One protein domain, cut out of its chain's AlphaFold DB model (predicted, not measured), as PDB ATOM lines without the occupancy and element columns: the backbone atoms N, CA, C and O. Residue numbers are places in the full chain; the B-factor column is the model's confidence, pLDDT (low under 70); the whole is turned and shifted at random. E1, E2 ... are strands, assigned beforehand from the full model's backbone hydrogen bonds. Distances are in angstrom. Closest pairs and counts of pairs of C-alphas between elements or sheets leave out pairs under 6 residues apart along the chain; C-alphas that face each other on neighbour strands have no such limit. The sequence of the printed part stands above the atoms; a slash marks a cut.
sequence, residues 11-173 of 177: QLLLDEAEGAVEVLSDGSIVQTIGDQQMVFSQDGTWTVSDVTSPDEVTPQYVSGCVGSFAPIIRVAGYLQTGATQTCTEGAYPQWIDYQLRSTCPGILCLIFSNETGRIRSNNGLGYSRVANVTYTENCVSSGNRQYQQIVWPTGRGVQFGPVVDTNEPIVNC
ATOM      1  N   GLN A  11      63.016 -23.330  84.159       74.25
ATOM      2  CA  GLN A  11      62.632 -24.148  82.998       74.25
ATOM      3  C   GLN A  11      63.841 -24.691  82.223       74.25
ATOM      4  O   GLN A  11      64.855 -24.018  82.085       74.25
ATOM      5  N   LEU A  12      63.719 -25.896  81.655       73.06
ATOM      6  CA  LEU A  12      64.642 -26.405  80.632       73.06
ATOM      7  C   LEU A  12      64.170 -25.920  79.251       73.06
ATOM      8  O   LEU A  12      63.008 -26.140  78.901       73.06
ATOM      9  N   LEU A  13      65.042 -25.303  78.450       76.75
ATOM     10  CA  LEU A  13      64.714 -24.942  77.063       76.75
ATOM     11  C   LEU A  13      64.728 -26.196  76.181       76.75
ATOM     12  O   LEU A  13      65.763 -26.605  75.662       76.75
ATOM     13  N   LEU A  14      63.560 -26.832  76.049       67.38
ATOM     14  CA  LEU A  14      63.379 -28.124  75.373       67.38
ATOM     15  C   LEU A  14      63.784 -28.127  73.893       67.38
ATOM     16  O   LEU A  14      64.110 -29.174  73.349       67.38
ATOM     17  N   ASP A  15      63.729 -26.975  73.232       72.06
ATOM     18  CA  ASP A  15      64.119 -26.790  71.834       72.06
ATOM     19  C   ASP A  15      65.636 -26.669  71.635       72.06
ATOM     20  O   ASP A  15      66.126 -26.879  70.524       72.06
ATOM     21  N   GLU A  16      66.372 -26.383  72.708       74.12
ATOM     22  CA  GLU A  16      67.836 -26.321  72.740       74.12
ATOM     23  C   GLU A  16      68.460 -27.524  73.473       74.12
ATOM     24  O   GLU A  16      69.669 -27.739  73.396       74.12
ATOM     25  N   ALA A  17      67.640 -28.318  74.165       74.06
ATOM     26  CA  ALA A  17      68.060 -29.489  74.917       74.06
ATOM     27  C   ALA A  17      68.474 -30.646  73.994       74.06
ATOM     28  O   ALA A  17      67.703 -31.117  73.156       74.06
ATOM     29  N   GLU A  18      69.689 -31.158  74.186       81.25
ATOM     30  CA  GLU A  18      70.130 -32.402  73.550       81.25
ATOM     31  C   GLU A  18      69.562 -33.638  74.273       81.25
ATOM     32  O   GLU A  18      69.277 -33.608  75.472       81.25
ATOM     33  N   GLY A  19      69.446 -34.761  73.561       84.19
ATOM     34  CA  GLY A  19      69.012 -36.036  74.141       84.19
ATOM     35  C   GLY A  19      67.495 -36.189  74.299       84.19
ATOM     36  O   GLY A  19      66.710 -35.508  73.644       84.19
ATOM     37  N   ALA A  20      67.086 -37.161  75.114       85.44
ATOM     38  CA  ALA A  20      65.680 -37.419  75.420       85.44
ATOM     39  C   ALA A  20      65.240 -36.582  76.623       85.44
ATOM     40  O   ALA A  20      66.003 -36.445  77.577       85.44
ATOM     41  N   VAL A  21      64.014 -36.056  76.597       84.75
ATOM     42  CA  VAL A  21      63.451 -35.292  77.716       84.75
ATOM     43  C   VAL A  21      62.104 -35.864  78.140       84.75
ATOM     44  O   VAL A  21      61.242 -36.121  77.300       84.75
ATOM     45  N   GLU A  22      61.920 -36.028  79.445       85.25
ATOM     46  CA  GLU A  22      60.682 -36.459  80.089       85.25
ATOM     47  C   GLU A  22      60.300 -35.470  81.198       85.25
ATOM     48  O   GLU A  22      61.156 -34.952  81.912       85.25
ATOM     49  N   VAL A  23      59.003 -35.200  81.353       83.25
ATOM     50  CA  VAL A  23      58.471 -34.401  82.463       83.25
ATOM     51  C   VAL A  23      57.745 -35.341  83.416       83.25
ATOM     52  O   VAL A  23      56.800 -36.024  83.017       83.25
ATOM     53  N   LEU A  24      58.197 -35.388  84.668       82.44
ATOM     54  CA  LEU A  24      57.639 -36.256  85.700       82.44
ATOM     55  C   LEU A  24      56.345 -35.673  86.284       82.44
ATOM     56  O   LEU A  24      56.024 -34.496  86.122       82.44
ATOM     57  N   SER A  25      55.586 -36.502  87.001       77.19
ATOM     58  CA  SER A  25      54.305 -36.102  87.605       77.19
ATOM     59  C   SER A  25      54.440 -35.103  88.758       77.19
ATOM     60  O   SER A  25      53.483 -34.391  89.054       77.19
ATOM     61  N   ASP A  26      55.613 -35.036  89.393       78.00
ATOM     62  CA  ASP A  26      55.978 -33.996  90.365       78.00
ATOM     63  C   ASP A  26      56.462 -32.700  89.689       78.00
ATOM     64  O   ASP A  26      56.776 -31.721  90.361       78.00
ATOM     65  N   GLY A  27      56.496 -32.700  88.353       76.81
ATOM     66  CA  GLY A  27      56.917 -31.603  87.504       76.81
ATOM     67  C   GLY A  27      58.426 -31.361  87.478       76.81
ATOM     68  O   GLY A  27      58.847 -30.326  86.961       76.81
ATOM     69  N   SER A  28      59.233 -32.295  87.992       82.62
ATOM     70  CA  SER A  28      60.663 -32.361  87.689       82.62
ATOM     71  C   SER A  28      60.876 -32.718  86.216       82.62
ATOM     72  O   SER A  28      60.091 -33.457  85.616       82.62
ATOM     73  N   ILE A  29      61.960 -32.219  85.631       85.19
ATOM     74  CA  ILE A  29      62.344 -32.490  84.245       85.19
ATOM     75  C   ILE A  29      63.526 -33.449  84.240       85.19
ATOM     76  O   ILE A  29      64.521 -33.240  84.927       85.19
ATOM     77  N   VAL A  30      63.429 -34.493  83.438       87.12
ATOM     78  CA  VAL A  30      64.472 -35.481  83.210       87.12
ATOM     79  C   VAL A  30      65.038 -35.274  81.814       87.12
ATOM     80  O   VAL A  30      64.296 -35.354  80.846       87.12
ATOM     81  N   GLN A  31      66.344 -35.053  81.700       87.81
ATOM     82  CA  GLN A  31      67.061 -35.024  80.426       87.81
ATOM     83  C   GLN A  31      68.088 -36.157  80.398       87.81
ATOM     84  O   GLN A  31      68.960 -36.212  81.259       87.81
ATOM     85  N   THR A  32      68.024 -37.032  79.401       88.06
ATOM     86  CA  THR A  32      68.923 -38.183  79.244       88.06
ATOM     87  C   THR A  32      69.777 -38.014  77.992       88.06
ATOM     88  O   THR A  32      69.256 -37.923  76.878       88.06
ATOM     89  N   ILE A  33      71.099 -38.009  78.163       87.31
ATOM     90  CA  ILE A  33      72.092 -37.902  77.090       87.31
ATOM     91  C   ILE A  33      73.093 -39.049  77.255       87.31
ATOM     92  O   ILE A  33      73.893 -39.069  78.187       87.31
ATOM     93  N   GLY A  34      73.067 -40.012  76.331       85.50
ATOM     94  CA  GLY A  34      73.942 -41.183  76.400       85.50
ATOM     95  C   GLY A  34      73.637 -42.063  77.617       85.50
ATOM     96  O   GLY A  34      72.504 -42.503  77.786       85.50
ATOM     97  N   ASP A  35      74.655 -42.333  78.433       83.31
ATOM     98  CA  ASP A  35      74.576 -43.102  79.683       83.31
ATOM     99  C   ASP A  35      74.382 -42.212  80.923       83.31
ATOM    100  O   ASP A  35      74.569 -42.669  82.051       83.31
ATOM    101  N   GLN A  36      74.013 -40.942  80.729       84.25
ATOM    102  CA  GLN A  36      73.843 -39.976  81.807       84.25
ATOM    103  C   GLN A  36      72.480 -39.293  81.760       84.25
ATOM    104  O   GLN A  36      71.920 -39.028  80.698       84.25
ATOM    105  N   GLN A  37      71.976 -38.962  82.940       88.06
ATOM    106  CA  GLN A  37      70.700 -38.306  83.149       88.06
ATOM    107  C   GLN A  37      70.888 -37.087  84.048       88.06
ATOM    108  O   GLN A  37      71.566 -37.159  85.071       88.06
ATOM    109  N   MET A  38      70.247 -35.981  83.691       88.00
ATOM    110  CA  MET A  38      69.992 -34.862  84.581       88.00
ATOM    111  C   MET A  38      68.539 -34.910  85.041       88.00
ATOM    112  O   MET A  38      67.630 -34.988  84.220       88.00
ATOM    113  N   VAL A  39      68.324 -34.813  86.347       87.94
ATOM    114  CA  VAL A  39      67.025 -34.489  86.936       87.94
ATOM    115  C   VAL A  39      67.085 -33.038  87.383       87.94
ATOM    116  O   VAL A  39      67.983 -32.654  88.130       87.94
ATOM    117  N   PHE A  40      66.152 -32.237  86.898       85.88
ATOM    118  CA  PHE A  40      66.004 -30.831  87.208       85.88
ATOM    119  C   PHE A  40      64.712 -30.608  87.986       85.88
ATOM    120  O   PHE A  40      63.629 -30.967  87.520       85.88
ATOM    121  N   SER A  41      64.826 -30.025  89.171       83.50
ATOM    122  CA  SER A  41      63.703 -29.750  90.056       83.50
ATOM    123  C   SER A  41      63.255 -28.296  89.933       83.50
ATOM    124  O   SER A  41      64.029 -27.395  89.611       83.50
ATOM    125  N   GLN A  42      61.977 -28.053  90.217       76.75
ATOM    126  CA  GLN A  42      61.354 -26.731  90.077       76.75
ATOM    127  C   GLN A  42      61.906 -25.679  91.045       76.75
ATOM    128  O   GLN A  42      61.640 -24.497  90.870       76.75
ATOM    129  N   ASP A  43      62.670 -26.094  92.055       75.44
ATOM    130  CA  ASP A  43      63.353 -25.222  93.012       75.44
ATOM    131  C   ASP A  43      64.713 -24.707  92.502       75.44
ATOM    132  O   ASP A  43      65.450 -24.054  93.244       75.44
ATOM    133  N   GLY A  44      65.068 -25.003  91.247       76.69
ATOM    134  CA  GLY A  44      66.328 -24.573  90.644       76.69
ATOM    135  C   GLY A  44      67.510 -25.465  91.002       76.69
ATOM    136  O   GLY A  44      68.656 -25.099  90.721       76.69
ATOM    137  N   THR A  45      67.262 -26.621  91.622       85.06
ATOM    138  CA  THR A  45      68.290 -27.632  91.857       85.06
ATOM    139  C   THR A  45      68.333 -28.660  90.733       85.06
ATOM    140  O   THR A  45      67.340 -28.946  90.064       85.06
ATOM    141  N   TRP A  46      69.516 -29.220  90.502       86.88
ATOM    142  CA  TRP A  46      69.705 -30.317  89.563       86.88
ATOM    143  C   TRP A  46      70.579 -31.405  90.154       86.88
ATOM    144  O   TRP A  46      71.486 -31.153  90.952       86.88
ATOM    145  N   THR A  47      70.357 -32.619  89.669       88.00
ATOM    146  CA  THR A  47      71.240 -33.759  89.877       88.00
ATOM    147  C   THR A  47      71.631 -34.348  88.532       88.00
ATOM    148  O   THR A  47      70.760 -34.559  87.701       88.00
ATOM    149  N   VAL A  48      72.910 -34.649  88.317       86.50
ATOM    150  CA  VAL A  48      73.389 -35.409  87.156       86.50
ATOM    151  C   VAL A  48      73.922 -36.744  87.646       86.50
ATOM    152  O   VAL A  48      74.791 -36.760  88.517       86.50
ATOM    153  N   SER A  49      73.443 -37.845  87.090       84.56
ATOM    154  CA  SER A  49      73.828 -39.204  87.465       84.56
ATOM    155  C   SER A  49      73.998 -40.084  86.238       84.56
ATOM    156  O   SER A  49      73.439 -39.817  85.177       84.56
ATOM    157  N   ASP A  50      74.766 -41.153  86.396       79.50
ATOM    158  CA  ASP A  50      74.832 -42.207  85.389       79.50
ATOM    159  C   ASP A  50      73.580 -43.088  85.489       79.50
ATOM    160  O   ASP A  50      73.093 -43.349  86.593       79.50
ATOM    161  N   VAL A  51      73.082 -43.566  84.351       75.81
ATOM    162  CA  VAL A  51      71.956 -44.504  84.280       75.81
ATOM    163  C   VAL A  51      72.400 -45.824  83.667       75.81
ATOM    164  O   VAL A  51      73.128 -45.872  82.678       75.81
ATOM    165  N   THR A  52      71.952 -46.931  84.259       64.69
ATOM    166  CA  THR A  52      72.228 -48.289  83.767       64.69
ATOM    167  C   THR A  52      71.462 -48.628  82.489       64.69
ATOM    168  O   THR A  52      71.879 -49.517  81.745       64.69
ATOM    169  N   SER A  53      70.371 -47.911  82.215       63.81
ATOM    170  CA  SER A  53      69.565 -48.010  81.000       63.81
ATOM    171  C   SER A  53      68.895 -46.658  80.708       63.81
ATOM    172  O   SER A  53      68.443 -46.019  81.656       63.81
ATOM    173  N   PRO A  54      68.761 -46.230  79.436       55.88
ATOM    174  CA  PRO A  54      68.066 -44.987  79.073       55.88
ATOM    175  C   PRO A  54      66.601 -44.931  79.532       55.88
ATOM    176  O   PRO A  54      66.063 -43.844  79.713       55.88
ATOM    177  N   ASP A  55      65.977 -46.098  79.724       59.00
ATOM    178  CA  ASP A  55      64.580 -46.245  80.155       59.00
ATOM    179  C   ASP A  55      64.427 -46.298  81.688       59.00
ATOM    180  O   ASP A  55      63.316 -46.389  82.212       59.00
ATOM    181  N   GLU A  56      65.538 -46.305  82.428       59.12
ATOM    182  CA  GLU A  56      65.546 -46.445  83.879       59.12
ATOM    183  C   GLU A  56      65.789 -45.082  84.533       59.12
ATOM    184  O   GLU A  56      66.916 -44.719  84.870       59.12
ATOM    185  N   VAL A  57      64.704 -44.332  84.754       57.25
ATOM    186  CA  VAL A  57      64.721 -43.129  85.599       57.25
ATOM    187  C   VAL A  57      64.940 -43.571  87.042       57.25
ATOM    188  O   VAL A  57      64.003 -43.864  87.787       57.25
ATOM    189  N   THR A  58      66.203 -43.674  87.439       56.19
ATOM    190  CA  THR A  58      66.588 -44.009  88.808       56.19
ATOM    191  C   THR A  58      67.093 -42.749  89.500       56.19
ATOM    192  O   THR A  58      68.253 -42.384  89.335       56.19
ATOM    193  N   PRO A  59      66.290 -42.101  90.366       50.59
ATOM    194  CA  PRO A  59      66.771 -41.007  91.217       50.59
ATOM    195  C   PRO A  59      67.757 -41.486  92.307       50.59
ATOM    196  O   PRO A  59      67.991 -40.795  93.300       50.59
ATOM    197  N   GLN A  60      68.316 -42.697  92.184       45.41
ATOM    198  CA  GLN A  60      69.237 -43.245  93.166       45.41
ATOM    199  C   GLN A  60      70.641 -42.671  92.965       45.41
ATOM    200  O   GLN A  60      71.337 -42.946  91.992       45.41
ATOM    201  N   TYR A  61      71.056 -41.890  93.959       48.38
ATOM    202  CA  TYR A  61      72.405 -41.385  94.191       48.38
ATOM    203  C   TYR A  61      73.443 -42.522  94.242       48.38
ATOM    204  O   TYR A  61      73.785 -42.993  95.326       48.38
ATOM    205  N   VAL A  62      73.967 -42.975  93.102       47.81
ATOM    206  CA  VAL A  62      75.068 -43.964  93.093       47.81
ATOM    207  C   VAL A  62      76.410 -43.311  92.745       47.81
ATOM    208  O   VAL A  62      77.432 -43.640  93.341       47.81
ATOM    209  N   SER A  63      76.408 -42.289  91.899       58.34
ATOM    210  CA  SER A  63      77.514 -41.347  91.706       58.34
ATOM    211  C   SER A  63      76.992 -40.216  90.840       58.34
ATOM    212  O   SER A  63      76.475 -40.460  89.751       58.34
ATOM    213  N   GLY A  64      77.086 -38.984  91.319       75.81
ATOM    214  CA  GLY A  64      76.515 -37.863  90.598       75.81
ATOM    215  C   GLY A  64      77.017 -36.503  91.032       75.81
ATOM    216  O   GLY A  64      77.765 -36.363  92.009       75.81
ATOM    217  N   CYS A  65      76.598 -35.516  90.256       81.50
ATOM    218  CA  CYS A  65      76.708 -34.100  90.528       81.50
ATOM    219  C   CYS A  65      75.392 -33.574  91.078       81.50
ATOM    220  O   CYS A  65      74.338 -33.972  90.607       81.50
ATOM    221  N   VAL A  66      75.457 -32.648  92.020       87.19
ATOM    222  CA  VAL A  66      74.316 -31.862  92.487       87.19
ATOM    223  C   VAL A  66      74.682 -30.398  92.349       87.19
ATOM    224  O   VAL A  66      75.804 -30.014  92.688       87.19
ATOM    225  N   GLY A  67      73.765 -29.580  91.858       86.44
ATOM    226  CA  GLY A  67      73.977 -28.148  91.769       86.44
ATOM    227  C   GLY A  67      72.701 -27.344  91.917       86.44
ATOM    228  O   GLY A  67      71.604 -27.892  92.000       86.44
ATOM    229  N   SER A  68      72.882 -26.037  92.012       85.44
ATOM    230  CA  SER A  68      71.801 -25.069  92.128       85.44
ATOM    231  C   SER A  68      72.234 -23.712  91.592       85.44
ATOM    232  O   SER A  68      73.430 -23.385  91.553       85.44
ATOM    233  N   PHE A  69      71.253 -22.884  91.247       83.31
ATOM    234  CA  PHE A  69      71.487 -21.460  91.038       83.31
ATOM    235  C   PHE A  69      71.940 -20.784  92.340       83.31
ATOM    236  O   PHE A  69      71.598 -21.204  93.449       83.31
ATOM    237  N   ALA A  70      72.723 -19.720  92.194       80.06
ATOM    238  CA  ALA A  70      72.907 -18.716  93.227       80.06
ATOM    239  C   ALA A  70      71.957 -17.541  92.930       80.06
ATOM    240  O   ALA A  70      71.765 -17.194  91.763       80.06
ATOM    241  N   PRO A  71      71.352 -16.923  93.956       76.12
ATOM    242  CA  PRO A  71      70.456 -15.796  93.746       76.12
ATOM    243  C   PRO A  71      71.219 -14.577  93.218       76.12
ATOM    244  O   PRO A  71      72.371 -14.342  93.595       76.12
ATOM    245  N   ILE A  72      70.535 -13.751  92.425       75.81
ATOM    246  CA  ILE A  72      71.048 -12.438  92.034       75.81
ATOM    247  C   ILE A  72      70.932 -11.494  93.231       75.81
ATOM    248  O   ILE A  72      69.835 -11.163  93.683       75.81
ATOM    249  N   ILE A  73      72.071 -11.033  93.740       75.31
ATOM    250  CA  ILE A  73      72.163 -10.081  94.849       75.31
ATOM    251  C   ILE A  73      72.919  -8.825  94.419       75.31
ATOM    252  O   ILE A  73      73.808  -8.873  93.576       75.31
ATOM    253  N   ARG A  74      72.616  -7.676  95.025       73.00
ATOM    254  CA  ARG A  74      73.389  -6.442  94.825       73.00
ATOM    255  C   ARG A  74      74.435  -6.295  95.928       73.00
ATOM    256  O   ARG A  74      74.087  -6.280  97.106       73.00
ATOM    257  N   VAL A  75      75.698  -6.114  95.553       74.44
ATOM    258  CA  VAL A  75      76.829  -5.903  96.467       74.44
ATOM    259  C   VAL A  75      77.632  -4.689  96.010       74.44
ATOM    260  O   VAL A  75      78.211  -4.697  94.932       74.44
ATOM    261  N   ALA A  76      77.686  -3.635  96.830       73.75
ATOM    262  CA  ALA A  76      78.594  -2.489  96.658       73.75
ATOM    263  C   ALA A  76      78.663  -1.887  95.230       73.75
ATOM    264  O   ALA A  76      79.746  -1.590  94.733       73.75
ATOM    265  N   GLY A  77      77.515  -1.698  94.568       70.31
ATOM    266  CA  GLY A  77      77.458  -1.149  93.202       70.31
ATOM    267  C   GLY A  77      77.607  -2.188  92.085       70.31
ATOM    268  O   GLY A  77      77.614  -1.815  90.914       70.31
ATOM    269  N   TYR A  78      77.656  -3.472  92.432       71.31
ATOM    270  CA  TYR A  78      77.696  -4.594  91.504       71.31
ATOM    271  C   TYR A  78      76.503  -5.525  91.722       71.31
ATOM    272  O   TYR A  78      75.985  -5.630  92.835       71.31
ATOM    273  N   LEU A  79      76.073  -6.217  90.673       74.00
ATOM    274  CA  LEU A  79      75.178  -7.368  90.781       74.00
ATOM    275  C   LEU A  79      76.003  -8.635  90.799       74.00
ATOM    276  O   LEU A  79      76.781  -8.835  89.877       74.00
ATOM    277  N   GLN A  80      75.824  -9.464  91.818       75.75
ATOM    278  CA  GLN A  80      76.504 -10.730  91.992       75.75
ATOM    279  C   GLN A  80      75.522 -11.891  91.854       75.75
ATOM    280  O   GLN A  80      74.469 -11.876  92.484       75.75
ATOM    281  N   THR A  81      75.862 -12.898  91.054       77.38
ATOM    282  CA  THR A  81      75.032 -14.105  90.893       77.38
ATOM    283  C   THR A  81      75.842 -15.298  90.386       77.38
ATOM    284  O   THR A  81      77.046 -15.161  90.180       77.38
ATOM    285  N   GLY A  82      75.216 -16.451  90.145       79.38
ATOM    286  CA  GLY A  82      75.813 -17.546  89.388       79.38
ATOM    287  C   GLY A  82      75.195 -18.903  89.690       79.38
ATOM    288  O   GLY A  82      73.981 -19.036  89.789       79.38
ATOM    289  N   ALA A  83      76.033 -19.926  89.812       81.06
ATOM    290  CA  ALA A  83      75.610 -21.306  90.024       81.06
ATOM    291  C   ALA A  83      76.702 -22.093  90.738       81.06
ATOM    292  O   ALA A  83      77.885 -21.776  90.610       81.06
ATOM    293  N   THR A  84      76.326 -23.139  91.461       82.81
ATOM    294  CA  THR A  84      77.280 -24.039  92.113       82.81
ATOM    295  C   THR A  84      76.972 -25.475  91.736       82.81
ATOM    296  O   THR A  84      75.810 -25.835  91.580       82.81
ATOM    297  N   GLN A  85      78.003 -26.301  91.584       85.06
ATOM    298  CA  GLN A  85      77.847 -27.738  91.406       85.06
ATOM    299  C   GLN A  85      78.945 -28.477  92.153       85.06
ATOM    300  O   GLN A  85      80.130 -28.155  92.038       85.06
ATOM    301  N   THR A  86      78.539 -29.491  92.905       83.50
ATOM    302  CA  THR A  86      79.414 -30.395  93.641       83.50
ATOM    303  C   THR A  86      79.152 -31.821  93.203       83.50
ATOM    304  O   THR A  86      78.000 -32.214  93.064       83.50
ATOM    305  N   CYS A  87      80.195 -32.624  93.024       80.31
ATOM    306  CA  CYS A  87      80.025 -34.006  92.616       80.31
ATOM    307  C   CYS A  87      80.853 -34.993  93.426       80.31
ATOM    308  O   CYS A  87      81.909 -34.686  93.990       80.31
ATOM    309  N   THR A  88      80.336 -36.212  93.461       76.75
ATOM    310  CA  THR A  88      81.001 -37.376  94.047       76.75
ATOM    311  C   THR A  88      82.204 -37.828  93.210       76.75
ATOM    312  O   THR A  88      82.427 -37.385  92.084       76.75
ATOM    313  N   GLU A  89      83.037 -38.687  93.792       66.50
ATOM    314  CA  GLU A  89      84.221 -39.230  93.125       66.50
ATOM    315  C   GLU A  89      83.831 -40.045  91.880       66.50
ATOM    316  O   GLU A  89      82.912 -40.852  91.943       66.50
ATOM    317  N   GLY A  90      84.499 -39.810  90.744       65.75
ATOM    318  CA  GLY A  90      84.178 -40.448  89.456       65.75
ATOM    319  C   GLY A  90      83.207 -39.660  88.566       65.75
ATOM    320  O   GLY A  90      83.290 -39.764  87.345       65.75
ATOM    321  N   ALA A  91      82.379 -38.786  89.141       64.69
ATOM    322  CA  ALA A  91      81.470 -37.903  88.412       64.69
ATOM    323  C   ALA A  91      82.003 -36.462  88.431       64.69
ATOM    324  O   ALA A  91      81.420 -35.600  89.060       64.69
ATOM    325  N   TYR A  92      83.158 -36.165  87.829       66.44
ATOM    326  CA  TYR A  92      83.742 -34.822  87.980       66.44
ATOM    327  C   TYR A  92      83.051 -33.770  87.091       66.44
ATOM    328  O   TYR A  92      82.964 -33.974  85.875       66.44
ATOM    329  N   PRO A  93      82.637 -32.618  87.650       65.44
ATOM    330  CA  PRO A  93      82.240 -31.458  86.878       65.44
ATOM    331  C   PRO A  93      83.509 -30.763  86.393       65.44
ATOM    332  O   PRO A  93      84.253 -30.154  87.164       65.44
ATOM    333  N   GLN A  94      83.812 -30.885  85.106       64.62
ATOM    334  CA  GLN A  94      85.007 -30.238  84.566       64.62
ATOM    335  C   GLN A  94      84.819 -28.708  84.501       64.62
ATOM    336  O   GLN A  94      85.743 -27.949  84.823       64.62
ATOM    337  N   TRP A  95      83.612 -28.259  84.146       71.75
ATOM    338  CA  TRP A  95      83.163 -26.867  84.153       71.75
ATOM    339  C   TRP A  95      81.635 -26.791  84.272       71.75
ATOM    340  O   TRP A  95      80.957 -27.794  84.087       71.75
ATOM    341  N   ILE A  96      81.115 -25.601  84.562       77.81
ATOM    342  CA  ILE A  96      79.713 -25.223  84.338       77.81
ATOM    343  C   ILE A  96      79.734 -24.042  83.367       77.81
ATOM    344  O   ILE A  96      80.542 -23.120  83.540       77.81
ATOM    345  N   ASP A  97      78.883 -24.086  82.346       84.00
ATOM    346  CA  ASP A  97      78.622 -22.944  81.469       84.00
ATOM    347  C   ASP A  97      77.472 -22.112  82.055       84.00
ATOM    348  O   ASP A  97      76.483 -22.650  82.555       84.00
ATOM    349  N   TYR A  98      77.623 -20.792  82.016       82.50
ATOM    350  CA  TYR A  98      76.660 -19.835  82.547       82.50
ATOM    351  C   TYR A  98      76.486 -18.654  81.599       82.50
ATOM    352  O   TYR A  98      77.442 -18.208  80.957       82.50
ATOM    353  N   GLN A  99      75.279 -18.105  81.575       82.12
ATOM    354  CA  GLN A  99      74.945 -16.878  80.878       82.12
ATOM    355  C   GLN A  99      74.014 -16.025  81.742       82.12
ATOM    356  O   GLN A  99      73.007 -16.520  82.251       82.12
ATOM    357  N   LEU A 100      74.330 -14.734  81.868       77.62
ATOM    358  CA  LEU A 100      73.390 -13.740  82.379       77.62
ATOM    359  C   LEU A 100      72.953 -12.823  81.246       77.62
ATOM    360  O   LEU A 100      73.776 -12.212  80.561       77.62
ATOM    361  N   ARG A 101      71.640 -12.691  81.093       78.06
ATOM    362  CA  ARG A 101      71.022 -11.793  80.126       78.06
ATOM    363  C   ARG A 101      70.279 -10.694  80.869       78.06
ATOM    364  O   ARG A 101      69.382 -10.990  81.652       78.06
ATOM    365  N   SER A 102      70.631  -9.434  80.611       74.94
ATOM    366  CA  SER A 102      69.882  -8.294  81.140       74.94
ATOM    367  C   SER A 102      68.872  -7.774  80.120       74.94
ATOM    368  O   SER A 102      69.180  -7.545  78.943       74.94
ATOM    369  N   THR A 103      67.649  -7.577  80.589       72.00
ATOM    370  CA  THR A 103      66.509  -7.046  79.848       72.00
ATOM    371  C   THR A 103      65.879  -5.900  80.653       72.00
ATOM    372  O   THR A 103      66.122  -5.696  81.841       72.00
ATOM    373  N   CYS A 104      65.110  -5.052  79.996       71.56
ATOM    374  CA  CYS A 104      64.116  -4.176  80.619       71.56
ATOM    375  C   CYS A 104      62.876  -4.938  81.130       71.56
ATOM    376  O   CYS A 104      62.508  -5.983  80.608       71.56
ATOM    377  N   PRO A 105      62.152  -4.366  82.099       65.44
ATOM    378  CA  PRO A 105      60.812  -4.830  82.430       65.44
ATOM    379  C   PRO A 105      59.796  -4.459  81.331       65.44
ATOM    380  O   PRO A 105      59.632  -3.278  81.021       65.44
ATOM    381  N   GLY A 106      59.078  -5.441  80.761       62.44
ATOM    382  CA  GLY A 106      57.889  -5.211  79.913       62.44
ATOM    383  C   GLY A 106      57.813  -5.992  78.588       62.44
ATOM    384  O   GLY A 106      58.704  -6.745  78.225       62.44
ATOM    385  N   ILE A 107      56.718  -5.793  77.837       53.88
ATOM    386  CA  ILE A 107      56.297  -6.669  76.716       53.88
ATOM    387  C   ILE A 107      57.082  -6.494  75.398       53.88
ATOM    388  O   ILE A 107      57.029  -7.360  74.532       53.88
ATOM    389  N   LEU A 108      57.791  -5.375  75.217       59.16
ATOM    390  CA  LEU A 108      58.562  -5.054  73.998       59.16
ATOM    391  C   LEU A 108      60.066  -5.026  74.275       59.16
ATOM    392  O   LEU A 108      60.803  -4.207  73.722       59.16
ATOM    393  N   CYS A 109      60.505  -5.859  75.210       64.19
ATOM    394  CA  CYS A 109      61.785  -5.634  75.823       64.19
ATOM    395  C   CYS A 109      62.991  -6.104  74.990       64.19
ATOM    396  O   CYS A 109      63.049  -7.238  74.524       64.19
ATOM    397  N   LEU A 110      63.979  -5.212  74.844       65.88
ATOM    398  CA  LEU A 110      65.261  -5.477  74.194       65.88
ATOM    399  C   LEU A 110      66.302  -5.995  75.199       65.88
ATOM    400  O   LEU A 110      66.314  -5.605  76.366       65.88
ATOM    401  N   ILE A 111      67.208  -6.846  74.713       71.25
ATOM    402  CA  ILE A 111      68.369  -7.334  75.468       71.25
ATOM    403  C   ILE A 111      69.431  -6.226  75.514       71.25
ATOM    404  O   ILE A 111      69.839  -5.725  74.466       71.25
ATOM    405  N   PHE A 112      69.880  -5.849  76.715       63.66
ATOM    406  CA  PHE A 112      70.850  -4.762  76.925       63.66
ATOM    407  C   PHE A 112      72.286  -5.258  77.068       63.66
ATOM    408  O   PHE A 112      73.206  -4.637  76.541       63.66
ATOM    409  N   SER A 113      72.480  -6.355  77.791       66.56
ATOM    410  CA  SER A 113      73.771  -7.023  77.942       66.56
ATOM    411  C   SER A 113      73.557  -8.525  78.020       66.56
ATOM    412  O   SER A 113      72.511  -9.011  78.459       66.56
ATOM    413  N   ASN A 114      74.545  -9.253  77.521       69.62
ATOM    414  CA  ASN A 114      74.558 -10.696  77.542       69.62
ATOM    415  C   ASN A 114      75.992 -11.149  77.766       69.62
ATOM    416  O   ASN A 114      76.836 -10.959  76.890       69.62
ATOM    417  N   GLU A 115      76.247 -11.734  78.923       68.38
ATOM    418  CA  GLU A 115      77.581 -12.141  79.327       68.38
ATOM    419  C   GLU A 115      77.597 -13.646  79.542       68.38
ATOM    420  O   GLU A 115      76.761 -14.198  80.262       68.38
ATOM    421  N   THR A 116      78.549 -14.312  78.896       72.38
ATOM    422  CA  THR A 116      78.725 -15.762  78.961       72.38
ATOM    423  C   THR A 116      80.045 -16.094  79.633       72.38
ATOM    424  O   THR A 116      81.050 -15.398  79.480       72.38
ATOM    425  N   GLY A 117      80.066 -17.183  80.393       68.69
ATOM    426  CA  GLY A 117      81.269 -17.629  81.075       68.69
ATOM    427  C   GLY A 117      81.289 -19.131  81.307       68.69
ATOM    428  O   GLY A 117      80.259 -19.758  81.530       68.69
ATOM    429  N   ARG A 118      82.500 -19.695  81.313       70.12
ATOM    430  CA  ARG A 118      82.774 -21.016  81.890       70.12
ATOM    431  C   ARG A 118      83.494 -20.840  83.188       70.12
ATOM    432  O   ARG A 118      84.527 -20.166  83.210       70.12
ATOM    433  N   ILE A 119      83.048 -21.548  84.216       63.75
ATOM    434  CA  ILE A 119      83.871 -21.686  85.409       63.75
ATOM    435  C   ILE A 119      84.263 -23.130  85.622       63.75
ATOM    436  O   ILE A 119      83.464 -24.060  85.558       63.75
ATOM    437  N   ARG A 120      85.571 -23.283  85.802       63.59
ATOM    438  CA  ARG A 120      86.253 -24.543  86.005       63.59
ATOM    439  C   ARG A 120      86.335 -24.821  87.496       63.59
ATOM    440  O   ARG A 120      86.379 -23.910  88.316       63.59
ATOM    441  N   SER A 121      86.422 -26.101  87.801       59.09
ATOM    442  CA  SER A 121      87.054 -26.658  88.993       59.09
ATOM    443  C   SER A 121      87.994 -25.682  89.745       59.09
ATOM    444  O   SER A 121      88.968 -25.172  89.180       59.09
ATOM    445  N   ASN A 122      87.749 -25.489  91.050       55.25
ATOM    446  CA  ASN A 122      88.487 -24.547  91.917       55.25
ATOM    447  C   ASN A 122      90.009 -24.807  92.020       55.25
ATOM    448  O   ASN A 122      90.752 -23.965  92.515       55.25
ATOM    449  N   ASN A 123      90.488 -25.962  91.545       54.31
ATOM    450  CA  ASN A 123      91.890 -26.362  91.661       54.31
ATOM    451  C   ASN A 123      92.657 -26.266  90.333       54.31
ATOM    452  O   ASN A 123      93.812 -26.677  90.283       54.31
ATOM    453  N   GLY A 124      92.032 -25.814  89.235       52.09
ATOM    454  CA  GLY A 124      92.654 -25.754  87.898       52.09
ATOM    455  C   GLY A 124      92.987 -27.123  87.278       52.09
ATOM    456  O   GLY A 124      93.232 -27.231  86.079       52.09
ATOM    457  N   LEU A 125      92.944 -28.183  88.080       53.06
ATOM    458  CA  LEU A 125      92.985 -29.575  87.672       53.06
ATOM    459  C   LEU A 125      91.603 -29.918  87.112       53.06
ATOM    460  O   LEU A 125      90.608 -29.700  87.799       53.06
ATOM    461  N   GLY A 126      91.506 -30.450  85.894       54.09
ATOM    462  CA  GLY A 126      90.240 -30.789  85.214       54.09
ATOM    463  C   GLY A 126      89.364 -31.858  85.894       54.09
ATOM    464  O   GLY A 126      88.542 -32.468  85.226       54.09
ATOM    465  N   TYR A 127      89.546 -32.099  87.197       58.16
ATOM    466  CA  TYR A 127      88.902 -33.130  88.011       58.16
ATOM    467  C   TYR A 127      88.572 -32.640  89.442       58.16
ATOM    468  O   TYR A 127      88.639 -33.420  90.390       58.16
ATOM    469  N   SER A 128      88.277 -31.348  89.665       62.34
ATOM    470  CA  SER A 128      87.805 -30.923  91.001       62.34
ATOM    471  C   SER A 128      86.349 -31.292  91.193       62.34
ATOM    472  O   SER A 128      85.563 -31.236  90.259       62.34
ATOM    473  N   ARG A 129      85.994 -31.614  92.435       65.06
ATOM    474  CA  ARG A 129      84.635 -31.970  92.843       65.06
ATOM    475  C   ARG A 129      83.679 -30.781  92.875       65.06
ATOM    476  O   ARG A 129      82.490 -31.024  92.978       65.06
ATOM    477  N   VAL A 130      84.169 -29.538  92.831       67.12
ATOM    478  CA  VAL A 130      83.346 -28.324  92.983       67.12
ATOM    479  C   VAL A 130      83.654 -27.307  91.886       67.12
ATOM    480  O   VAL A 130      84.825 -26.973  91.662       67.12
ATOM    481  N   ALA A 131      82.599 -26.774  91.269       66.62
ATOM    482  CA  ALA A 131      82.628 -25.643  90.347       66.62
ATOM    483  C   ALA A 131      81.600 -24.585  90.786       66.62
ATOM    484  O   ALA A 131      80.457 -24.927  91.072       66.62
ATOM    485  N   ASN A 132      82.009 -23.313  90.834       67.62
ATOM    486  CA  ASN A 132      81.161 -22.187  91.242       67.62
ATOM    487  C   ASN A 132      81.293 -21.045  90.242       67.62
ATOM    488  O   ASN A 132      82.407 -20.599  89.988       67.62
ATOM    489  N   VAL A 133      80.179 -20.526  89.740       60.94
ATOM    490  CA  VAL A 133      80.138 -19.295  88.959       60.94
ATOM    491  C   VAL A 133      79.809 -18.119  89.862       60.94
ATOM    492  O   VAL A 133      78.862 -18.176  90.639       60.94
ATOM    493  N   THR A 134      80.599 -17.051  89.777       62.66
ATOM    494  CA  THR A 134      80.244 -15.746  90.338       62.66
ATOM    495  C   THR A 134      80.365 -14.713  89.232       62.66
ATOM    496  O   THR A 134      81.464 -14.404  88.780       62.66
ATOM    497  N   TYR A 135      79.228 -14.217  88.776       63.41
ATOM    498  CA  TYR A 135      79.122 -13.116  87.836       63.41
ATOM    499  C   TYR A 135      79.065 -11.798  88.597       63.41
ATOM    500  O   TYR A 135      78.406 -11.744  89.630       63.41
ATOM    501  N   THR A 136      79.728 -10.756  88.088       63.56
ATOM    502  CA  THR A 136      79.638  -9.392  88.625       63.56
ATOM    503  C   THR A 136      79.433  -8.369  87.510       63.56
ATOM    504  O   THR A 136      80.332  -8.202  86.690       63.56
ATOM    505  N   GLU A 137      78.318  -7.634  87.504       65.31
ATOM    506  CA  GLU A 137      78.081  -6.510  86.575       65.31
ATOM    507  C   GLU A 137      78.023  -5.184  87.316       65.31
ATOM    508  O   GLU A 137      77.405  -5.089  88.375       65.31
ATOM    509  N   ASN A 138      78.647  -4.146  86.754       62.44
ATOM    510  CA  ASN A 138      78.526  -2.791  87.283       62.44
ATOM    511  C   ASN A 138      77.057  -2.329  87.195       62.44
ATOM    512  O   ASN A 138      76.503  -2.231  86.100       62.44
ATOM    513  N   CYS A 139      76.451  -1.929  88.316       63.56
ATOM    514  CA  CYS A 139      75.199  -1.164  88.317       63.56
ATOM    515  C   CYS A 139      75.474   0.285  87.875       63.56
ATOM    516  O   CYS A 139      75.511   1.203  88.692       63.56
ATOM    517  N   VAL A 140      75.705   0.500  86.578       54.53
ATOM    518  CA  VAL A 140      75.976   1.837  86.007       54.53
ATOM    519  C   VAL A 140      74.749   2.514  85.398       54.53
ATOM    520  O   VAL A 140      74.791   3.716  85.154       54.53
ATOM    521  N   SER A 141      73.648   1.793  85.162       54.88
ATOM    522  CA  SER A 141      72.416   2.401  84.643       54.88
ATOM    523  C   SER A 141      71.410   2.684  85.752       54.88
ATOM    524  O   SER A 141      70.998   1.761  86.453       54.88
ATOM    525  N   SER A 142      70.955   3.934  85.837       52.06
ATOM    526  CA  SER A 142      69.777   4.336  86.610       52.06
ATOM    527  C   SER A 142      68.532   3.659  86.022       52.06
ATOM    528  O   SER A 142      68.042   4.072  84.968       52.06
ATOM    529  N   GLY A 143      68.058   2.584  86.651       61.06
ATOM    530  CA  GLY A 143      66.839   1.893  86.238       61.06
ATOM    531  C   GLY A 143      66.744   0.443  86.714       61.06
ATOM    532  O   GLY A 143      67.748  -0.218  86.980       61.06
ATOM    533  N   ASN A 144      65.505  -0.042  86.782       64.88
ATOM    534  CA  ASN A 144      65.170  -1.441  87.017       64.88
ATOM    535  C   ASN A 144      65.478  -2.271  85.766       64.88
ATOM    536  O   ASN A 144      64.996  -1.940  84.680       64.88
ATOM    537  N   ARG A 145      66.233  -3.362  85.921       71.12
ATOM    538  CA  ARG A 145      66.435  -4.370  84.871       71.12
ATOM    539  C   ARG A 145      65.929  -5.727  85.338       71.12
ATOM    540  O   ARG A 145      66.041  -6.040  86.521       71.12
ATOM    541  N   GLN A 146      65.367  -6.487  84.408       76.25
ATOM    542  CA  GLN A 146      65.117  -7.915  84.546       76.25
ATOM    543  C   GLN A 146      66.382  -8.675  84.161       76.25
ATOM    544  O   GLN A 146      67.163  -8.234  83.313       76.25
ATOM    545  N   TYR A 147      66.599  -9.799  84.824       76.00
ATOM    546  CA  TYR A 147      67.796 -10.597  84.650       76.00
ATOM    547  C   TYR A 147      67.405 -12.055  84.501       76.00
ATOM    548  O   TYR A 147      66.807 -12.630  85.398       76.00
ATOM    549  N   GLN A 148      67.765 -12.648  83.375       79.81
ATOM    550  CA  GLN A 148      67.539 -14.059  83.115       79.81
ATOM    551  C   GLN A 148      68.859 -14.802  83.297       79.81
ATOM    552  O   GLN A 148      69.861 -14.476  82.650       79.81
ATOM    553  N   GLN A 149      68.860 -15.781  84.198       80.81
ATOM    554  CA  GLN A 149      70.007 -16.650  84.435       80.81
ATOM    555  C   GLN A 149      69.861 -17.917  83.613       80.81
ATOM    556  O   GLN A 149      68.791 -18.516  83.600       80.81
ATOM    557  N   ILE A 150      70.935 -18.339  82.956       85.69
ATOM    558  CA  ILE A 150      70.955 -19.567  82.170       85.69
ATOM    559  C   ILE A 150      72.193 -20.366  82.564       85.69
ATOM    560  O   ILE A 150      73.301 -19.829  82.611       85.69
ATOM    561  N   VAL A 151      72.008 -21.642  82.883       85.56
ATOM    562  CA  VAL A 151      73.064 -22.564  83.308       85.56
ATOM    563  C   VAL A 151      73.010 -23.820  82.452       85.56
ATOM    564  O   VAL A 151      71.934 -24.342  82.161       85.56
ATOM    565  N   TRP A 152      74.182 -24.353  82.120       88.81
ATOM    566  CA  TRP A 152      74.326 -25.688  81.553       88.81
ATOM    567  C   TRP A 152      75.097 -26.586  82.525       88.81
ATOM    568  O   TRP A 152      76.337 -26.531  82.581       88.81
ATOM    569  N   PRO A 153      74.388 -27.408  83.321       86.06
ATOM    570  CA  PRO A 153      75.002 -28.415  84.176       86.06
ATOM    571  C   PRO A 153      75.866 -29.379  83.367       86.06
ATOM    572  O   PRO A 153      75.596 -29.656  82.204       86.06
ATOM    573  N   THR A 154      76.944 -29.895  83.951       83.69
ATOM    574  CA  THR A 154      77.846 -30.816  83.237       83.69
ATOM    575  C   THR A 154      78.346 -31.912  84.168       83.69
ATOM    576  O   THR A 154      78.842 -31.618  85.253       83.69
ATOM    577  N   GLY A 155      78.280 -33.173  83.748       80.50
ATOM    578  CA  GLY A 155      78.832 -34.322  84.474       80.50
ATOM    579  C   GLY A 155      79.599 -35.229  83.520       80.50
ATOM    580  O   GLY A 155      79.184 -35.386  82.387       80.50
ATOM    581  N   ARG A 156      80.765 -35.761  83.924       79.69
ATOM    582  CA  ARG A 156      81.638 -36.649  83.106       79.69
ATOM    583  C   ARG A 156      81.882 -36.203  81.642       79.69
ATOM    584  O   ARG A 156      82.238 -37.021  80.800       79.69
ATOM    585  N   GLY A 157      81.792 -34.903  81.357       78.00
ATOM    586  CA  GLY A 157      81.998 -34.332  80.019       78.00
ATOM    587  C   GLY A 157      80.729 -34.200  79.169       78.00
ATOM    588  O   GLY A 157      80.820 -33.676  78.063       78.00
ATOM    589  N   VAL A 158      79.571 -34.617  79.683       83.75
ATOM    590  CA  VAL A 158      78.257 -34.391  79.073       83.75
ATOM    591  C   VAL A 158      77.644 -33.128  79.654       83.75
ATOM    592  O   VAL A 158      77.605 -32.951  80.874       83.75
ATOM    593  N   GLN A 159      77.184 -32.253  78.767       87.75
ATOM    594  CA  GLN A 159      76.530 -30.999  79.101       87.75
ATOM    595  C   GLN A 159      75.014 -31.146  78.948       87.75
ATOM    596  O   GLN A 159      74.539 -31.646  77.935       87.75
ATOM    597  N   PHE A 160      74.280 -30.693  79.955       87.19
ATOM    598  CA  PHE A 160      72.823 -30.669  80.024       87.19
ATOM    599  C   PHE A 160      72.335 -29.221  80.013       87.19
ATOM    600  O   PHE A 160      73.119 -28.301  80.254       87.19
ATOM    601  N   GLY A 161      71.045 -29.000  79.773       85.94
ATOM    602  CA  GLY A 161      70.486 -27.653  79.651       85.94
ATOM    603  C   GLY A 161      70.128 -27.265  78.213       85.94
ATOM    604  O   GLY A 161      70.113 -28.139  77.341       85.94
ATOM    605  N   PRO A 162      69.840 -25.972  77.967       85.62
ATOM    606  CA  PRO A 162      69.939 -24.855  78.917       85.62
ATOM    607  C   PRO A 162      68.856 -24.889  79.999       85.62
ATOM    608  O   PRO A 162      67.674 -25.019  79.686       85.62
ATOM    609  N   VAL A 163      69.247 -24.714  81.262       84.06
ATOM    610  CA  VAL A 163      68.326 -24.472  82.383       84.06
ATOM    611  C   VAL A 163      68.233 -22.968  82.618       84.06
ATOM    612  O   VAL A 163      69.256 -22.308  82.780       84.06
ATOM    613  N   VAL A 164      67.021 -22.428  82.649       82.25
ATOM    614  CA  VAL A 164      66.719 -20.995  82.708       82.25
ATOM    615  C   VAL A 164      65.964 -20.667  83.988       82.25
ATOM    616  O   VAL A 164      65.002 -21.343  84.331       82.25
ATOM    617  N   ASP A 165      66.379 -19.605  84.666       76.56
ATOM    618  CA  ASP A 165      65.625 -18.944  85.734       76.56
ATOM    619  C   ASP A 165      64.498 -18.113  85.116       76.56
ATOM    620  O   ASP A 165      64.755 -17.120  84.427       76.56
ATOM    621  N   THR A 166      63.254 -18.560  85.299       69.38
ATOM    622  CA  THR A 166      62.056 -17.881  84.786       69.38
ATOM    623  C   THR A 166      61.514 -16.848  85.757       69.38
ATOM    624  O   THR A 166      60.767 -15.955  85.349       69.38
ATOM    625  N   ASN A 167      61.953 -16.897  87.013       67.56
ATOM    626  CA  ASN A 167      61.750 -15.833  87.978       67.56
ATOM    627  C   ASN A 167      62.769 -14.719  87.758       67.56
ATOM    628  O   ASN A 167      63.550 -14.410  88.646       67.56
ATOM    629  N   GLU A 168      62.740 -14.091  86.580       68.75
ATOM    630  CA  GLU A 168      63.648 -13.012  86.182       68.75
ATOM    631  C   GLU A 168      63.583 -11.839  87.182       68.75
ATOM    632  O   GLU A 168      62.707 -10.965  87.058       68.75
ATOM    633  N   PRO A 169      64.468 -11.764  88.200       66.81
ATOM    634  CA  PRO A 169      64.245 -10.830  89.279       66.81
ATOM    635  C   PRO A 169      64.546  -9.427  88.768       66.81
ATOM    636  O   PRO A 169      65.560  -9.167  88.113       66.81
ATOM    637  N   ILE A 170      63.646  -8.497  89.085       61.78
ATOM    638  CA  ILE A 170      63.859  -7.085  88.792       61.78
ATOM    639  C   ILE A 170      64.796  -6.527  89.858       61.78
ATOM    640  O   ILE A 170      64.388  -6.346  91.007       61.78
ATOM    641  N   VAL A 171      66.036  -6.210  89.485       67.81
ATOM    642  CA  VAL A 171      66.986  -5.571  90.402       67.81
ATOM    643  C   VAL A 171      67.135  -4.095  90.055       67.81
ATOM    644  O   VAL A 171      67.406  -3.733  88.905       67.81
ATOM    645  N   ASN A 172      66.949  -3.230  91.057       62.81
ATOM    646  CA  ASN A 172      67.148  -1.793  90.910       62.81
ATOM    647  C   ASN A 172      68.636  -1.441  91.050       62.81
ATOM    648  O   ASN A 172      69.248  -1.684  92.095       62.81
ATOM    649  N   CYS A 173      69.198  -0.833  90.007       61.09
ATOM    650  CA  CYS A 173      70.568  -0.326  89.991       61.09
ATOM    651  C   CYS A 173      70.691   1.161  90.367       61.09
ATOM    652  O   CYS A 173      71.731   1.765  90.102       61.09
TER     653      CYS A 173
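What this domain is: This is residues 11 to 173 of the 177 residues of an uncharacterized protein of Cellulomonas sp. HD19AZ1 (UniProt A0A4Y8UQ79). Two twisted sheets make a sandwich that is only partly face to face: E5, E6 and E9 of the larger sheet cover E7, E8 and E10 of the smaller one, while E1 to E4 carry the larger sheet on past it at one end of the long axis. The two layers come nearest along the edge where E9 meets E7 and E8, and the loop of residues 51 to 63 lies at the far end of the larger sheet, beyond E4. The printed part has 163 residues with twelve named strands, E1 to E12 in order, and no named helix; the class is all strand. The larger sheet has the order E1, E2, E3, E4, E5, E6, E9, all antiparallel, and the smaller one is branched, with antiparallel pairs. The whole is compact, with a radius of gyration of the C-alphas of 16.4 A and spans of 53 by 37 by 21 A.

How they stand to each other: Residues 11 to 12 pair antiparallel with residues 163 to 164 of E11, residues 163 to 165. E1, residues 20 to 23, E2, residues 29 to 33, E3, residues 36 to 40, E4, residues 45 to 50, E5, residues 64 to 75, and E6, residues 78 to 87, form a meander, each strand the antiparallel neighbour of the one before. E1 is an edge strand, and N 22 and O 30 join it to E2 within hydrogen-bond range at 2.8 A. N 31 and O 38 are 2.8 A apart between E2 and E3, N 37 and O 49 2.8 A between E3 and E4, N 48 and O 65 2.8 A between E4 and E5, and N 66 and O 86 2.8 A between E5 and E6. E5 bends by 54 degrees at residue 72. E7, residues 95 to 103, and E8, residues 111 to 120, are a hairpin in the other sheet, with N 98 and O 117 at 2.9 A. E9, residues 130 to 138, returns to the first sheet as its other edge strand, with N 85 and O 131 at 2.9 A between E6 and E9. Its closest C-alphas to E8 are Val 133 and Ile 119, 5.7 A apart. E10, residues 144 to 152, has E7 on one side, with N 101 and O 148 at 3.0 A, and E11 and E12, residues 170 to 172, on the other side. N 151 and O 163 are 2.8 A apart between E10 and E11, and N 171 and O 145 are 3.0 A apart between E10 and E12. In this sandwich, two sheets face to face, the facing parts are 9.3 A centre to centre and their best planes 33 degrees apart.

Where its parts are: E1 begins at C-alpha 20, (65.680, -37.419, 75.420). From first to last C-alpha, E4 measures 17.2 A, E5 32.5 A, E6 29.5 A, E7 26.2 A, E8 27.0 A, E9 26.6 A and E10 26.5 A. E5 begins at C-alpha 64, (76.515, -37.863, 90.598), and E12 ends at C-alpha 172, (67.148, -1.793, 90.910).

The domain as a whole: The C-alphas of Thr 52 and Ser 142, 52.8 A apart, are the two farthest apart. The printed part has no cut, and the link E4 to E5, with 13 residues, is the long one. The mean pLDDT of the printed part is 73.0; 64 residues are under 70, among them residues 52 to 63, 119 to 144 and 166 to 173.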